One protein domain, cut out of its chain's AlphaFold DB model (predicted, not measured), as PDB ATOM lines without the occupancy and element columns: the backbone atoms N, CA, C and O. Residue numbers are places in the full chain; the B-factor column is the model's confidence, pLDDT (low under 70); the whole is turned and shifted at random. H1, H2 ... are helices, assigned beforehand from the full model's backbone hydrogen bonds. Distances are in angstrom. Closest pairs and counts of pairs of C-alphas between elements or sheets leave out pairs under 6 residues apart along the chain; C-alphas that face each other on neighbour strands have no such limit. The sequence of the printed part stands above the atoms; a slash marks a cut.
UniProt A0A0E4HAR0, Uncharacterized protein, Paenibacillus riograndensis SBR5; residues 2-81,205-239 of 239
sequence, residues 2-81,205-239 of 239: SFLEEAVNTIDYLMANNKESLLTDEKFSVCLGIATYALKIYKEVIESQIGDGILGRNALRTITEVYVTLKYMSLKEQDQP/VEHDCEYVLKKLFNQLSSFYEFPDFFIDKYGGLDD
ATOM      1  N   SER A   2      29.630 -13.838 -47.855       90.75
ATOM      2  CA  SER A   2      28.790 -12.654 -47.629       90.75
ATOM      3  C   SER A   2      28.180 -12.713 -46.225       90.75
ATOM      4  O   SER A   2      28.125 -13.786 -45.621       90.75
ATOM      5  N   PHE A   3      27.704 -11.580 -45.700       94.50
ATOM      6  CA  PHE A   3      27.000 -11.572 -44.415       94.50
ATOM      7  C   PHE A   3      25.795 -12.529 -44.422       94.50
ATOM      8  O   PHE A   3      25.614 -13.289 -43.477       94.50
ATOM      9  N   LEU A   4      25.017 -12.550 -45.513       96.25
ATOM     10  CA  LEU A   4      23.864 -13.445 -45.667       96.25
ATOM     11  C   LEU A   4      24.250 -14.926 -45.518       96.25
ATOM     12  O   LEU A   4      23.573 -15.662 -44.811       96.25
ATOM     13  N   GLU A   5      25.336 -15.356 -46.160       96.12
ATOM     14  CA  GLU A   5      25.818 -16.742 -46.087       96.12
ATOM     15  C   GLU A   5      26.236 -17.116 -44.656       96.12
ATOM     16  O   GLU A   5      25.857 -18.165 -44.143       96.12
ATOM     17  N   GLU A   6      26.958 -16.228 -43.974       96.50
ATOM     18  CA  GLU A   6      27.392 -16.438 -42.588       96.50
ATOM     19  C   GLU A   6      26.214 -16.444 -41.602       96.50
ATOM     20  O   GLU A   6      26.193 -17.251 -40.669       96.50
ATOM     21  N   ALA A   7      25.211 -15.593 -41.824       97.25
ATOM     22  CA  ALA A   7      23.991 -15.550 -41.028       97.25
ATOM     23  C   ALA A   7      23.146 -16.822 -41.215       97.25
ATOM     24  O   ALA A   7      22.686 -17.397 -40.231       97.25
ATOM     25  N   VAL A   8      23.003 -17.317 -42.450       97.38
ATOM     26  CA  VAL A   8      22.324 -18.596 -42.733       97.38
ATOM     27  C   VAL A   8      23.060 -19.762 -42.073       97.38
ATOM     28  O   VAL A   8      22.437 -20.531 -41.346       97.38
ATOM     29  N   ASN A   9      24.387 -19.836 -42.215       97.12
ATOM     30  CA  ASN A   9      25.193 -20.872 -41.558       97.12
ATOM     31  C   ASN A   9      25.058 -20.830 -40.025       97.12
ATOM     32  O   ASN A   9      25.120 -21.864 -39.359       97.12
ATOM     33  N   THR A  10      24.861 -19.641 -39.453       97.12
ATOM     34  CA  THR A  10      24.618 -19.469 -38.015       97.12
ATOM     35  C   THR A  10      23.248 -20.011 -37.606       97.12
ATOM     36  O   THR A  10      23.148 -20.700 -36.593       97.12
ATOM     37  N   ILE A  11      22.199 -19.773 -38.399       96.88
ATOM     38  CA  ILE A  11      20.874 -20.370 -38.165       96.88
ATOM     39  C   ILE A  11      20.944 -21.898 -38.254       96.88
ATOM     40  O   ILE A  11      20.436 -22.578 -37.361       96.88
ATOM     41  N   ASP A  12      21.631 -22.440 -39.260       96.44
ATOM     42  CA  ASP A  12      21.819 -23.887 -39.409       96.44
ATOM     43  C   ASP A  12      22.550 -24.495 -38.200       96.44
ATOM     44  O   ASP A  12      22.148 -25.543 -37.690       96.44
ATOM     45  N   TYR A  13      23.581 -23.813 -37.686       96.50
ATOM     46  CA  TYR A  13      24.279 -24.205 -36.460       96.50
ATOM     47  C   TYR A  13      23.337 -24.231 -35.243       96.50
ATOM     48  O   TYR A  13      23.291 -25.227 -34.516       96.50
ATOM     49  N   LEU A  14      22.544 -23.172 -35.037       95.69
ATOM     50  CA  LEU A  14      21.583 -23.097 -33.930       95.69
ATOM     51  C   LEU A  14      20.545 -24.219 -34.010       95.69
ATOM     52  O   LEU A  14      20.259 -24.864 -32.999       95.69
ATOM     53  N   MET A  15      20.014 -24.482 -35.206       94.88
ATOM     54  CA  MET A  15      19.059 -25.563 -35.452       94.88
ATOM     55  C   MET A  15      19.663 -26.941 -35.178       94.88
ATOM     56  O   MET A  15      18.993 -27.793 -34.595       94.88
ATOM     57  N   ALA A  16      20.914 -27.175 -35.582       93.94
ATOM     58  CA  ALA A  16      21.590 -28.449 -35.361       93.94
ATOM     59  C   ALA A  16      21.791 -28.746 -33.867       93.94
ATOM     60  O   ALA A  16      21.582 -29.882 -33.439       93.94
ATOM     61  N   ASN A  17      22.131 -27.726 -33.073       92.69
ATOM     62  CA  ASN A  17      22.423 -27.882 -31.646       92.69
ATOM     63  C   ASN A  17      21.184 -27.838 -30.742       92.69
ATOM     64  O   ASN A  17      21.231 -28.343 -29.625       92.69
ATOM     65  N   ASN A  18      20.068 -27.276 -31.216       91.69
ATOM     66  CA  ASN A  18      18.854 -27.060 -30.417       91.69
ATOM     67  C   ASN A  18      17.603 -27.620 -31.112       91.69
ATOM     68  O   ASN A  18      16.510 -27.065 -31.019       91.69
ATOM     69  N   LYS A  19      17.754 -28.723 -31.852       88.44
ATOM     70  CA  LYS A  19      16.688 -29.272 -32.702       88.44
ATOM     71  C   LYS A  19      15.395 -29.575 -31.940       88.44
ATOM     72  O   LYS A  19      14.312 -29.349 -32.470       88.44
ATOM     73  N   GLU A  20      15.499 -30.092 -30.716       89.81
ATOM     74  CA  GLU A  20      14.332 -30.396 -29.879       89.81
ATOM     75  C   GLU A  20      13.612 -29.124 -29.408       89.81
ATOM     76  O   GLU A  20      12.383 -29.105 -29.354       89.81
ATOM     77  N   SER A  21      14.357 -28.038 -29.167       91.12
ATOM     78  CA  SER A  21      13.821 -26.745 -28.729       91.12
ATOM     79  C   SER A  21      12.882 -26.111 -29.755       91.12
ATOM     80  O   SER A  21      12.003 -25.352 -29.374       91.12
ATOM     81  N   LEU A  22      12.980 -26.462 -31.045       87.00
ATOM     82  CA  LEU A  22      11.993 -26.035 -32.052       87.00
ATOM     83  C   LEU A  22      10.565 -26.495 -31.724       87.00
ATOM     84  O   LEU A  22       9.611 -25.861 -32.165       87.00
ATOM     85  N   LEU A  23      10.423 -27.606 -30.996       86.75
ATOM     86  CA  LEU A  23       9.134 -28.198 -30.637       86.75
ATOM     87  C   LEU A  23       8.706 -27.853 -29.210       86.75
ATOM     88  O   LEU A  23       7.514 -27.841 -28.916       86.75
ATOM     89  N   THR A  24       9.668 -27.647 -28.311       90.62
ATOM     90  CA  THR A  24       9.415 -27.557 -26.867       90.62
ATOM     91  C   THR A  24       9.628 -26.162 -26.287       90.62
ATOM     92  O   THR A  24       9.113 -25.891 -25.202       90.62
ATOM     93  N   ASP A  25      10.336 -25.276 -26.993       93.75
ATOM     94  CA  ASP A  25      10.637 -23.911 -26.563       93.75
ATOM     95  C   ASP A  25      10.050 -22.883 -27.544       93.75
ATOM     96  O   ASP A  25      10.531 -22.672 -28.662       93.75
ATOM     97  N   GLU A  26       9.007 -22.196 -27.081       94.31
ATOM     98  CA  GLU A  26       8.322 -21.159 -27.850       94.31
ATOM     99  C   GLU A  26       9.200 -19.948 -28.147       94.31
ATOM    100  O   GLU A  26       9.063 -19.326 -29.199       94.31
ATOM    101  N   LYS A  27      10.124 -19.610 -27.247       96.44
ATOM    102  CA  LYS A  27      11.060 -18.516 -27.489       96.44
ATOM    103  C   LYS A  27      11.999 -18.883 -28.628       96.44
ATOM    104  O   LYS A  27      12.204 -18.064 -29.523       96.44
ATOM    105  N   PHE A  28      12.527 -20.107 -28.630       96.75
ATOM    106  CA  PHE A  28      13.450 -20.564 -29.667       96.75
ATOM    107  C   PHE A  28      12.793 -20.614 -31.046       96.75
ATOM    108  O   PHE A  28      13.343 -20.069 -32.008       96.75
ATOM    109  N   SER A  29      11.594 -21.198 -31.141       95.62
ATOM    110  CA  SER A  29      10.852 -21.279 -32.403       95.62
ATOM    111  C   SER A  29      10.523 -19.889 -32.962       95.62
ATOM    112  O   SER A  29      10.758 -19.626 -34.146       95.62
ATOM    113  N   VAL A  30      10.074 -18.956 -32.112       96.94
ATOM    114  CA  VAL A  30       9.785 -17.572 -32.509       96.94
ATOM    115  C   VAL A  30      11.057 -16.822 -32.905       96.94
ATOM    116  O   VAL A  30      11.060 -16.148 -33.936       96.94
ATOM    117  N   CYS A  31      12.145 -16.955 -32.143       97.69
ATOM    118  CA  CYS A  31      13.426 -16.316 -32.446       97.69
ATOM    119  C   CYS A  31      13.965 -16.740 -33.818       97.69
ATOM    120  O   CYS A  31      14.295 -15.881 -34.639       97.69
ATOM    121  N   LEU A  32      14.005 -18.047 -34.100       96.94
ATOM    122  CA  LEU A  32      14.461 -18.552 -35.396       96.94
ATOM    123  C   LEU A  32      13.507 -18.184 -36.535       96.94
ATOM    124  O   LEU A  32      13.970 -17.843 -37.626       96.94
ATOM    125  N   GLY A  33      12.195 -18.200 -36.291       97.06
ATOM    126  CA  GLY A  33      11.196 -17.758 -37.264       97.06
ATOM    127  C   GLY A  33      11.383 -16.291 -37.661       97.06
ATOM    128  O   GLY A  33      11.447 -15.979 -38.849       97.06
ATOM    129  N   ILE A  34      11.551 -15.401 -36.678       98.12
ATOM    130  CA  ILE A  34      11.833 -13.972 -36.879       98.12
ATOM    131  C   ILE A  34      13.142 -13.778 -37.652       98.12
ATOM    132  O   ILE A  34      13.161 -13.055 -38.651       98.12
ATOM    133  N   ALA A  35      14.225 -14.432 -37.224       98.19
ATOM    134  CA  ALA A  35      15.531 -14.306 -37.865       98.19
ATOM    135  C   ALA A  35      15.492 -14.747 -39.333       98.19
ATOM    136  O   ALA A  35      15.943 -14.029 -40.225       98.19
ATOM    137  N   THR A  36      14.877 -15.901 -39.589       98.31
ATOM    138  CA  THR A  36      14.737 -16.463 -40.935       98.31
ATOM    139  C   THR A  36      13.839 -15.594 -41.811       98.31
ATOM    140  O   THR A  36      14.151 -15.373 -42.979       98.31
ATOM    141  N   TYR A  37      12.750 -15.052 -41.259       98.56
ATOM    142  CA  TYR A  37      11.866 -14.128 -41.970       98.56
ATOM    143  C   TYR A  37      12.603 -12.853 -42.404       98.56
ATOM    144  O   TYR A  37      12.540 -12.478 -43.575       98.56
ATOM    145  N   ALA A  38      13.366 -12.230 -41.500       98.69
ATOM    146  CA  ALA A  38      14.158 -11.043 -41.816       98.69
ATOM    147  C   ALA A  38      15.259 -11.336 -42.854       98.69
ATOM    148  O   ALA A  38      15.424 -10.573 -43.809       98.69
ATOM    149  N   LEU A  39      15.967 -12.466 -42.729       98.50
ATOM    150  CA  LEU A  39      16.957 -12.896 -43.722       98.50
ATOM    151  C   LEU A  39      16.333 -13.176 -45.089       98.50
ATOM    152  O   LEU A  39      16.945 -12.864 -46.108       98.50
ATOM    153  N   LYS A  40      15.121 -13.738 -45.133       98.56
ATOM    154  CA  LYS A  40      14.407 -13.985 -46.390       98.56
ATOM    155  C   LYS A  40      14.083 -12.678 -47.113       98.56
ATOM    156  O   LYS A  40      14.347 -12.585 -48.307       98.56
ATOM    157  N   ILE A  41      13.602 -11.662 -46.394       98.62
ATOM    158  CA  ILE A  41      13.377 -10.321 -46.959       98.62
ATOM    159  C   ILE A  41      14.690  -9.746 -47.500       98.62
ATOM    160  O   ILE A  41      14.745  -9.265 -48.627       98.62
ATOM    161  N   TYR A  42      15.770  -9.819 -46.723       98.56
ATOM    162  CA  TYR A  42      17.068  -9.304 -47.158       98.56
ATOM    163  C   TYR A  42      17.621 -10.047 -48.381       98.56
ATOM    164  O   TYR A  42      18.126  -9.420 -49.312       98.56
ATOM    165  N   LYS A  43      17.452 -11.371 -48.441       98.25
ATOM    166  CA  LYS A  43      17.774 -12.177 -49.622       98.25
ATOM    167  C   LYS A  43      17.005 -11.696 -50.853       98.25
ATOM    168  O   LYS A  43      17.614 -11.535 -51.905       98.25
ATOM    169  N   GLU A  44      15.705 -11.420 -50.724       98.31
ATOM    170  CA  GLU A  44      14.891 -10.863 -51.815       98.31
ATOM    171  C   GLU A  44      15.416  -9.495 -52.281       98.31
ATOM    172  O   GLU A  44      15.474  -9.257 -53.490       98.31
ATOM    173  N   VAL A  45      15.866  -8.637 -51.353       98.12
ATOM    174  CA  VAL A  45      16.475  -7.332 -51.671       98.12
ATOM    175  C   VAL A  45      17.722  -7.483 -52.540       98.12
ATOM    176  O   VAL A  45      17.823  -6.811 -53.570       98.12
ATOM    177  N   ILE A  46      18.647  -8.367 -52.152       97.25
ATOM    178  CA  ILE A  46      19.915  -8.575 -52.870       97.25
ATOM    179  C   ILE A  46      19.677  -9.271 -54.210       97.25
ATOM    180  O   ILE A  46      20.135  -8.798 -55.247       97.25
ATOM    181  N   GLU A  47      18.975 -10.407 -54.205       96.81
ATOM    182  CA  GLU A  47      18.829 -11.243 -55.401       96.81
ATOM    183  C   GLU A  47      18.003 -10.555 -56.484       96.81
ATOM    184  O   GLU A  47      18.302 -10.702 -57.670       96.81
ATOM    185  N   SER A  48      17.001  -9.772 -56.080       97.06
ATOM    186  CA  SER A  48      16.169  -9.007 -57.012       97.06
ATOM    187  C   SER A  48      16.760  -7.638 -57.353       97.06
ATOM    188  O   SER A  48      16.196  -6.942 -58.191       97.06
ATOM    189  N   GLN A  49      17.871  -7.241 -56.716       96.56
ATOM    190  CA  GLN A  49      18.530  -5.939 -56.890       96.56
ATOM    191  C   GLN A  49      17.569  -4.752 -56.699       96.56
ATOM    192  O   GLN A  49      17.595  -3.787 -57.457       96.56
ATOM    193  N   ILE A  50      16.697  -4.833 -55.687       96.44
ATOM    194  CA  ILE A  50      15.647  -3.831 -55.413       96.44
ATOM    195  C   ILE A  50      16.019  -2.848 -54.292       96.44
ATOM    196  O   ILE A  50      15.178  -2.065 -53.845       96.44
ATOM    197  N   GLY A  51      17.266  -2.893 -53.813       97.25
ATOM    198  CA  GLY A  51      17.733  -2.078 -52.689       97.25
ATOM    199  C   GLY A  51      17.671  -0.569 -52.945       97.25
ATOM    200  O   GLY A  51      17.493   0.202 -52.002       97.25
ATOM    201  N   ASP A  52      17.771  -0.146 -54.206       97.62
ATOM    202  CA  ASP A  52      17.717   1.247 -54.664       97.62
ATOM    203  C   ASP A  52      16.301   1.714 -55.067       97.62
ATOM    204  O   ASP A  52      16.143   2.791 -55.642       97.62
ATOM    205  N   GLY A  53      15.259   0.936 -54.746       96.81
ATOM    206  CA  GLY A  53      13.859   1.255 -55.039       96.81
ATOM    207  C   GLY A  53      12.978   1.455 -53.798       96.81
ATOM    208  O   GLY A  53      13.395   1.254 -52.657       96.81
ATOM    209  N   ILE A  54      11.705   1.801 -54.031       97.94
ATOM    210  CA  ILE A  54      10.683   1.970 -52.975       97.94
ATOM    211  C   ILE A  54      10.531   0.687 -52.141       97.94
ATOM    212  O   ILE A  54      10.409   0.742 -50.919       97.94
ATOM    213  N   LEU A  55      10.580  -0.482 -52.789       97.81
ATOM    214  CA  LEU A  55      10.481  -1.766 -52.092       97.81
ATOM    215  C   LEU A  55      11.667  -2.019 -51.153       97.81
ATOM    216  O   LEU A  55      11.470  -2.632 -50.108       97.81
ATOM    217  N   GLY A  56      12.857  -1.488 -51.459       98.12
ATOM    218  CA  GLY A  56      13.998  -1.512 -50.543       98.12
ATOM    219  C   GLY A  56      13.702  -0.785 -49.225       98.12
ATOM    220  O   GLY A  56      13.988  -1.318 -48.159       98.12
ATOM    221  N   ARG A  57      13.037   0.378 -49.273       98.19
ATOM    222  CA  ARG A  57      12.607   1.123 -48.069       98.19
ATOM    223  C   ARG A  57      11.593   0.326 -47.245       98.19
ATOM    224  O   ARG A  57      11.727   0.198 -46.033       98.19
ATOM    225  N   ASN A  58      10.623  -0.303 -47.911       98.25
ATOM    226  CA  ASN A  58       9.657  -1.180 -47.239       98.25
ATOM    227  C   ASN A  58      10.339  -2.395 -46.583       98.25
ATOM    228  O   ASN A  58       9.956  -2.796 -45.482       98.25
ATOM    229  N   ALA A  59      11.353  -2.968 -47.235       98.50
ATOM    230  CA  ALA A  59      12.136  -4.073 -46.697       98.50
ATOM    231  C   ALA A  59      12.927  -3.656 -45.446       98.50
ATOM    232  O   ALA A  59      12.798  -4.318 -44.415       98.50
ATOM    233  N   LEU A  60      13.669  -2.540 -45.498       98.50
ATOM    234  CA  LEU A  60      14.434  -2.022 -44.355       98.50
ATOM    235  C   LEU A  60      13.530  -1.722 -43.154       98.50
ATOM    236  O   LEU A  60      13.807  -2.180 -42.040       98.50
ATOM    237  N   ARG A  61      12.398  -1.046 -43.384       98.19
ATOM    238  CA  ARG A  61      11.384  -0.797 -42.351       98.19
ATOM    239  C   ARG A  61      10.893  -2.087 -41.703       98.19
ATOM    240  O   ARG A  61      10.773  -2.163 -40.482       98.19
ATOM    241  N   THR A  62      10.603  -3.102 -42.516       98.31
ATOM    242  CA  THR A  62      10.085  -4.391 -42.034       98.31
ATOM    243  C   THR A  62      11.133  -5.125 -41.201       98.31
ATOM    244  O   THR A  62      10.827  -5.565 -40.097       98.31
ATOM    245  N   ILE A  63      12.379  -5.206 -41.677       98.69
ATOM    246  CA  ILE A  63      13.495  -5.823 -40.939       98.69
ATOM    247  C   ILE A  63      13.724  -5.096 -39.602       98.69
ATOM    248  O   ILE A  63      13.882  -5.744 -38.565       98.69
ATOM    249  N   THR A  64      13.661  -3.763 -39.607       98.50
ATOM    250  CA  THR A  64      13.757  -2.912 -38.410       98.50
ATOM    251  C   THR A  64      12.668  -3.227 -37.389       98.50
ATOM    252  O   THR A  64      12.958  -3.463 -36.216       98.50
ATOM    253  N   GLU A  65      11.407  -3.288 -37.821       96.44
ATOM    254  CA  GLU A  65      10.278  -3.574 -36.932       96.44
ATOM    255  C   GLU A  65      10.332  -5.004 -36.366       96.44
ATOM    256  O   GLU A  65       9.997  -5.228 -35.199       96.44
ATOM    257  N   VAL A  66      10.810  -5.966 -37.159       96.94
ATOM    258  CA  VAL A  66      11.021  -7.357 -36.736       96.94
ATOM    259  C   VAL A  66      12.103  -7.451 -35.652       96.94
ATOM    260  O   VAL A  66      11.873  -8.093 -34.623       96.94
ATOM    261  N   TYR A  67      13.239  -6.766 -35.826       98.25
ATOM    262  CA  TYR A  67      14.287  -6.666 -34.803       98.25
ATOM    263  C   TYR A  67      13.758  -6.074 -33.492       98.25
ATOM    264  O   TYR A  67      13.898  -6.675 -32.423       98.25
ATOM    265  N   VAL A  68      13.099  -4.920 -33.584       97.69
ATOM    266  CA  VAL A  68      12.546  -4.202 -32.430       97.69
ATOM    267  C   VAL A  68      11.519  -5.052 -31.700       97.69
ATOM    268  O   VAL A  68      11.515  -5.089 -30.473       97.69
ATOM    269  N   THR A  69      10.674  -5.776 -32.433       96.38
ATOM    270  CA  THR A  69       9.680  -6.671 -31.837       96.38
ATOM    271  C   THR A  69      10.350  -7.793 -31.044       96.38
ATOM    272  O   THR A  69       9.949  -8.034 -29.907       96.38
ATOM    273  N   LEU A  70      11.398  -8.428 -31.577       97.81
ATOM    274  CA  LEU A  70      12.140  -9.472 -30.861       97.81
ATOM    275  C   LEU A  70      12.811  -8.936 -29.587       97.81
ATOM    276  O   LEU A  70      12.635  -9.520 -28.517       97.81
ATOM    277  N   LYS A  71      13.536  -7.812 -29.677       97.62
ATOM    278  CA  LYS A  71      14.211  -7.193 -28.519       97.62
ATOM    279  C   LYS A  71      13.212  -6.670 -27.479       97.62
ATOM    280  O   LYS A  71      13.458  -6.738 -26.279       97.62
ATOM    281  N   TYR A  72      12.053  -6.181 -27.916       97.12
ATOM    282  CA  TYR A  72      10.983  -5.762 -27.012       97.12
ATOM    283  C   TYR A  72      10.370  -6.951 -26.268       97.12
ATOM    284  O   TYR A  72      10.153  -6.871 -25.061       97.12
ATOM    285  N   MET A  73      10.113  -8.063 -26.964       97.06
ATOM    286  CA  MET A  73       9.576  -9.265 -26.325       97.06
ATOM    287  C   MET A  73      10.536  -9.835 -25.282       97.06
ATOM    288  O   MET A  73      10.088 -10.204 -24.201       97.06
ATOM    289  N   SER A  74      11.846  -9.842 -25.550       96.44
ATOM    290  CA  SER A  74      12.828 -10.317 -24.568       96.44
ATOM    291  C   SER A  74      12.909  -9.440 -23.320       96.44
ATOM    292  O   SER A  74      13.077  -9.966 -22.223       96.44
ATOM    293  N   LEU A  75      12.727  -8.123 -23.456       95.75
ATOM    294  CA  LEU A  75      12.596  -7.224 -22.309       95.75
ATOM    295  C   LEU A  75      11.331  -7.538 -21.496       95.75
ATOM    296  O   LEU A  75      11.365  -7.548 -20.268       95.75
ATOM    297  N   LYS A  76      10.209  -7.786 -22.179       95.56
ATOM    298  CA  LYS A  76       8.896  -7.987 -21.548       95.56
ATOM    299  C   LYS A  76       8.663  -9.374 -20.973       95.56
ATOM    300  O   LYS A  76       7.818  -9.509 -20.095       95.56
ATOM    301  N   GLU A  77       9.431 -10.368 -21.393       95.31
ATOM    302  CA  GLU A  77       9.369 -11.738 -20.877       95.31
ATOM    303  C   GLU A  77       9.480 -11.814 -19.341       95.31
ATOM    304  O   GLU A  77       8.877 -12.689 -18.726       95.31
ATOM    305  N   GLN A  78      10.192 -10.870 -18.711       92.00
ATOM    306  CA  GLN A  78      10.316 -10.794 -17.249       92.00
ATOM    307  C   GLN A  78       8.974 -10.528 -16.549       92.00
ATOM    308  O   GLN A  78       8.706 -11.100 -15.492       92.00
ATOM    309  N   ASP A  79       8.133  -9.679 -17.146       94.62
ATOM    310  CA  ASP A  79       6.818  -9.302 -16.616       94.62
ATOM    311  C   ASP A  79       5.697 -10.194 -17.177       94.62
ATOM    312  O   ASP A  79       4.657 -10.378 -16.544       94.62
ATOM    313  N   GLN A  80       5.907 -10.748 -18.375       94.19
ATOM    314  CA  GLN A  80       4.954 -11.569 -19.112       94.19
ATOM    315  C   GLN A  80       5.637 -12.842 -19.656       94.19
ATOM    316  O   GLN A  80       6.068 -12.871 -20.812       94.19
ATOM    317  N   PRO A  81       5.698 -13.930 -18.866       91.94
ATOM    318  CA  PRO A  81       6.398 -15.157 -19.262       91.94
ATOM    319  C   PRO A  81       5.816 -15.869 -20.494       91.94
ATOM    320  O   PRO A  81       6.508 -16.648 -21.141       91.94
ATOM    321  N   VAL A 205      19.541   0.418 -49.714       98.06
ATOM    322  CA  VAL A 205      19.354   0.060 -48.293       98.06
ATOM    323  C   VAL A 205      20.222  -1.109 -47.835       98.06
ATOM    324  O   VAL A 205      20.161  -1.488 -46.673       98.06
ATOM    325  N   GLU A 206      20.980  -1.752 -48.726       97.50
ATOM    326  CA  GLU A 206      21.635  -3.033 -48.415       97.50
ATOM    327  C   GLU A 206      22.525  -2.968 -47.169       97.50
ATOM    328  O   GLU A 206      22.477  -3.870 -46.335       97.50
ATOM    329  N   HIS A 207      23.288  -1.882 -47.019       96.75
ATOM    330  CA  HIS A 207      24.145  -1.671 -45.853       96.75
ATOM    331  C   HIS A 207      23.337  -1.508 -44.559       96.75
ATOM    332  O   HIS A 207      23.683  -2.097 -43.536       96.75
ATOM    333  N   ASP A 208      22.242  -0.752 -44.614       97.88
ATOM    334  CA  ASP A 208      21.356  -0.511 -43.475       97.88
ATOM    335  C   ASP A 208      20.615  -1.796 -43.071       97.88
ATOM    336  O   ASP A 208      20.504  -2.110 -41.886       97.88
ATOM    337  N   CYS A 209      20.193  -2.607 -44.049       98.25
ATOM    338  CA  CYS A 209      19.640  -3.938 -43.806       98.25
ATOM    339  C   CYS A 209      20.653  -4.834 -43.084       98.25
ATOM    340  O   CYS A 209      20.301  -5.463 -42.086       98.25
ATOM    341  N   GLU A 210      21.911  -4.886 -43.544       97.56
ATOM    342  CA  GLU A 210      22.955  -5.642 -42.843       97.56
ATOM    343  C   GLU A 210      23.186  -5.131 -41.421       97.56
ATOM    344  O   GLU A 210      23.376  -5.941 -40.517       97.56
ATOM    345  N   TYR A 211      23.194  -3.813 -41.210       97.25
ATOM    346  CA  TYR A 211      23.374  -3.221 -39.886       97.25
ATOM    347  C   TYR A 211      22.291  -3.704 -38.912       97.25
ATOM    348  O   TYR A 211      22.605  -4.262 -37.859       97.25
ATOM    349  N   VAL A 212      21.017  -3.593 -39.296       98.12
ATOM    350  CA  VAL A 212      19.893  -4.033 -38.456       98.12
ATOM    351  C   VAL A 212      19.904  -5.550 -38.247       98.12
ATOM    352  O   VAL A 212      19.664  -6.024 -37.136       98.12
ATOM    353  N   LEU A 213      20.233  -6.335 -39.279       98.25
ATOM    354  CA  LEU A 213      20.359  -7.789 -39.148       98.25
ATOM    355  C   LEU A 213      21.495  -8.180 -38.203       98.25
ATOM    356  O   LEU A 213      21.333  -9.104 -37.412       98.25
ATOM    357  N   LYS A 214      22.626  -7.474 -38.217       97.38
ATOM    358  CA  LYS A 214      23.699  -7.711 -37.246       97.38
ATOM    359  C   LYS A 214      23.224  -7.425 -35.817       97.38
ATOM    360  O   LYS A 214      23.481  -8.242 -34.936       97.38
ATOM    361  N   LYS A 215      22.451  -6.353 -35.587       97.00
ATOM    362  CA  LYS A 215      21.816  -6.102 -34.275       97.00
ATOM    363  C   LYS A 215      20.848  -7.221 -33.876       97.00
ATOM    364  O   LYS A 215      20.854  -7.645 -32.722       97.00
ATOM    365  N   LEU A 216      20.058  -7.742 -34.817       98.06
ATOM    366  CA  LEU A 216      19.174  -8.890 -34.588       98.06
ATOM    367  C   LEU A 216      19.954 -10.143 -34.175       98.06
ATOM    368  O   LEU A 216      19.607 -10.776 -33.181       98.06
ATOM    369  N   PHE A 217      21.022 -10.485 -34.893       97.62
ATOM    370  CA  PHE A 217      21.846 -11.653 -34.575       97.62
ATOM    371  C   PHE A 217      22.612 -11.487 -33.257       97.62
ATOM    372  O   PHE A 217      22.703 -12.444 -32.494       97.62
ATOM    373  N   ASN A 218      23.069 -10.279 -32.923       95.06
ATOM    374  CA  ASN A 218      23.658 -10.007 -31.609       95.06
ATOM    375  C   ASN A 218      22.627 -10.094 -30.476       95.06
ATOM    376  O   ASN A 218      22.936 -10.565 -29.385       95.06
ATOM    377  N   GLN A 219      21.369  -9.725 -30.724       96.00
ATOM    378  CA  GLN A 219      20.313  -9.972 -29.746       96.00
ATOM    379  C   GLN A 219      20.078 -11.476 -29.541       96.00
ATOM    380  O   GLN A 219      19.884 -11.914 -28.409       96.00
ATOM    381  N   LEU A 220      20.125 -12.277 -30.606       96.56
ATOM    382  CA  LEU A 220      19.994 -13.734 -30.523       96.56
ATOM    383  C   LEU A 220      21.181 -14.401 -29.818       96.56
ATOM    384  O   LEU A 220      20.967 -15.360 -29.079       96.56
ATOM    385  N   SER A 221      22.403 -13.889 -29.988       95.50
ATOM    386  CA  SER A 221      23.583 -14.422 -29.292       95.50
ATOM    387  C   SER A 221      23.541 -14.185 -27.781       95.50
ATOM    388  O   SER A 221      24.175 -14.913 -27.022       95.50
ATOM    389  N   SER A 222      22.729 -13.229 -27.312       93.56
ATOM    390  CA  SER A 222      22.430 -13.085 -25.879       93.56
ATOM    391  C   SER A 222      21.492 -14.172 -25.333       93.56
ATOM    392  O   SER A 222      21.382 -14.335 -24.119       93.56
ATOM    393  N   PHE A 223      20.799 -14.914 -26.205       93.94
ATOM    394  CA  PHE A 223      19.868 -15.980 -25.821       93.94
ATOM    395  C   PHE A 223      20.457 -17.377 -26.015       93.94
ATOM    396  O   PHE A 223      20.121 -18.284 -25.255       93.94
ATOM    397  N   TYR A 224      21.294 -17.555 -27.038       94.44
ATOM    398  CA  TYR A 224      21.769 -18.857 -27.494       94.44
ATOM    399  C   TYR A 224      23.263 -18.828 -27.800       94.44
ATOM    400  O   TYR A 224      23.810 -17.800 -28.192       94.44
ATOM    401  N   GLU A 225      23.917 -19.980 -27.668       93.81
ATOM    402  CA  GLU A 225      25.324 -20.133 -28.026       93.81
ATOM    403  C   GLU A 225      25.508 -20.038 -29.545       93.81
ATOM    404  O   GLU A 225      24.868 -20.755 -30.316       93.81
ATOM    405  N   PHE A 226      26.375 -19.123 -29.969       94.56
ATOM    406  CA  PHE A 226      26.680 -18.851 -31.372       94.56
ATOM    407  C   PHE A 226      28.032 -19.455 -31.756       94.56
ATOM    408  O   PHE A 226      28.901 -19.599 -30.899       94.56
ATOM    409  N   PRO A 227      28.248 -19.770 -33.043       94.69
ATOM    410  CA  PRO A 227      29.533 -20.275 -33.494       94.69
ATOM    411  C   PRO A 227      30.610 -19.178 -33.434       94.69
ATOM    412  O   PRO A 227      30.357 -18.033 -33.820       94.69
ATOM    413  N   ASP A 228      31.829 -19.556 -33.030       92.62
ATOM    414  CA  ASP A 228      32.967 -18.640 -32.833       92.62
ATOM    415  C   ASP A 228      33.195 -17.704 -34.029       92.62
ATOM    416  O   ASP A 228      33.364 -16.501 -33.854       92.62
ATOM    417  N   PHE A 229      33.095 -18.221 -35.264       92.56
ATOM    418  CA  PHE A 229      33.319 -17.422 -36.476       92.56
ATOM    419  C   PHE A 229      32.393 -16.202 -36.579       92.56
ATOM    420  O   PHE A 229      32.774 -15.190 -37.170       92.56
ATOM    421  N   PHE A 230      31.163 -16.307 -36.066       93.19
ATOM    422  CA  PHE A 230      30.195 -15.220 -36.128       93.19
ATOM    423  C   PHE A 230      30.504 -14.186 -35.047       93.19
ATOM    424  O   PHE A 230      30.520 -12.987 -35.328       93.19
ATOM    425  N   ILE A 231      30.801 -14.651 -33.831       91.56
ATOM    426  CA  ILE A 231      31.150 -13.792 -32.696       91.56
ATOM    427  C   ILE A 231      32.446 -13.025 -32.964       91.56
ATOM    428  O   ILE A 231      32.475 -11.814 -32.774       91.56
ATOM    429  N   ASP A 232      33.475 -13.680 -33.496       90.56
ATOM    430  CA  ASP A 232      34.761 -13.045 -33.803       90.56
ATOM    431  C   ASP A 232      34.633 -11.917 -34.838       90.56
ATOM    432  O   ASP A 232      35.412 -10.961 -34.833       90.56
ATOM    433  N   LYS A 233      33.660 -12.026 -35.750       91.88
ATOM    434  CA  LYS A 233      33.479 -11.085 -36.860       91.88
ATOM    435  C   LYS A 233      32.468  -9.977 -36.567       91.88
ATOM    436  O   LYS A 233      32.635  -8.867 -37.071       91.88
ATOM    437  N   TYR A 234      31.416 -10.281 -35.808       90.88
ATOM    438  CA  TYR A 234      30.254  -9.400 -35.620       90.88
ATOM    439  C   TYR A 234      29.870  -9.165 -34.154       90.88
ATOM    440  O   TYR A 234      28.967  -8.368 -33.882       90.88
ATOM    441  N   GLY A 235      30.529  -9.841 -33.212       81.75
ATOM    442  CA  GLY A 235      30.305  -9.654 -31.785       81.75
ATOM    443  C   GLY A 235      30.663  -8.239 -31.333       81.75
ATOM    444  O   GLY A 235      31.579  -7.613 -31.862       81.75
ATOM    445  N   GLY A 236      29.927  -7.730 -30.343       67.94
ATOM    446  CA  GLY A 236      30.214  -6.430 -29.734       67.94
ATOM    447  C   GLY A 236      29.742  -5.212 -30.529       67.94
ATOM    448  O   GLY A 236      30.285  -4.132 -30.326       67.94
ATOM    449  N   LEU A 237      28.726  -5.341 -31.395       61.78
ATOM    450  CA  LEU A 237      27.999  -4.171 -31.924       61.78
ATOM    451  C   LEU A 237      27.045  -3.606 -30.857       61.78
ATOM    452  O   LEU A 237      25.831  -3.547 -31.064       61.78
ATOM    453  N   ASP A 238      27.610  -3.247 -29.712       50.56
ATOM    454  CA  ASP A 238      27.008  -2.326 -28.759       50.56
ATOM    455  C   ASP A 238      27.710  -0.981 -28.954       50.56
ATOM    456  O   ASP A 238      28.701  -0.690 -28.292       50.56
ATOM    457  N   ASP A 239      27.225  -0.245 -29.957       43.62
ATOM    458  CA  ASP A 239      27.157   1.219 -30.055       43.62
ATOM    459  C   ASP A 239      26.090   1.569 -31.113       43.62
ATOM    460  O   ASP A 239      26.170   1.076 -32.270       43.62
TER     461      ASP A 239
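This is residues 2 to 81 and 205 to 239 of the 239 residues of an uncharacterized protein of Paenibacillus riograndensis SBR5 (UniProt A0A0E4HAR0). H3, H4 and H5 pack in a triangle, and H1 joins them on H3's side away from H4, making a four-helix bundle. Short H2 sits at one end of H3. The printed part has 115 residues with six named helices, H1 to H6 in order: all helix, compact, radius of gyration of the C-alphas 14.1 A, spans 40 by 31 by 30 A.

Find C-alpha 3 at (27.000, -11.572, -44.415), where H1, residues 3 to 17, begins. Next come H2, residues 21 to 24; H3, 26 to 47, 31.1 A; H4, 54 to 76, 33.0 A; H5, 206 to 221; and H6, 228 to 234, ending at (30.254, -9.400, -35.620).

Start at the hub, H3. It forms a hairpin with H4, 16 degrees, C-alphas 38 and 63 closest at 5.3 A. H3 touches H5, C-alphas 42 and 209, 6.8 A, and H1, C-alphas 4 and 39, 7.2 A. H2 and H3 touch only at the corner, C-alphas 22 and 29, 4.9 A. H4 touches H5, C-alphas 67 and 216, 5.4 A. H6 only just touches H1, residues 6 to 10 alone, with 3 pairs of C-alphas within 8 A, C-alphas 6 and 230 closest at 7.1 A. Every O i to N i+4 pair is within hydrogen-bond range in H1, H3, H4 and H5, 2 of 3 in H6; H2 is too short for one.

Residues 82 to 204 are not printed; C-alphas 81 and 205 stand 35.2 A apart. Residues 236 to 239 are under pLDDT 70.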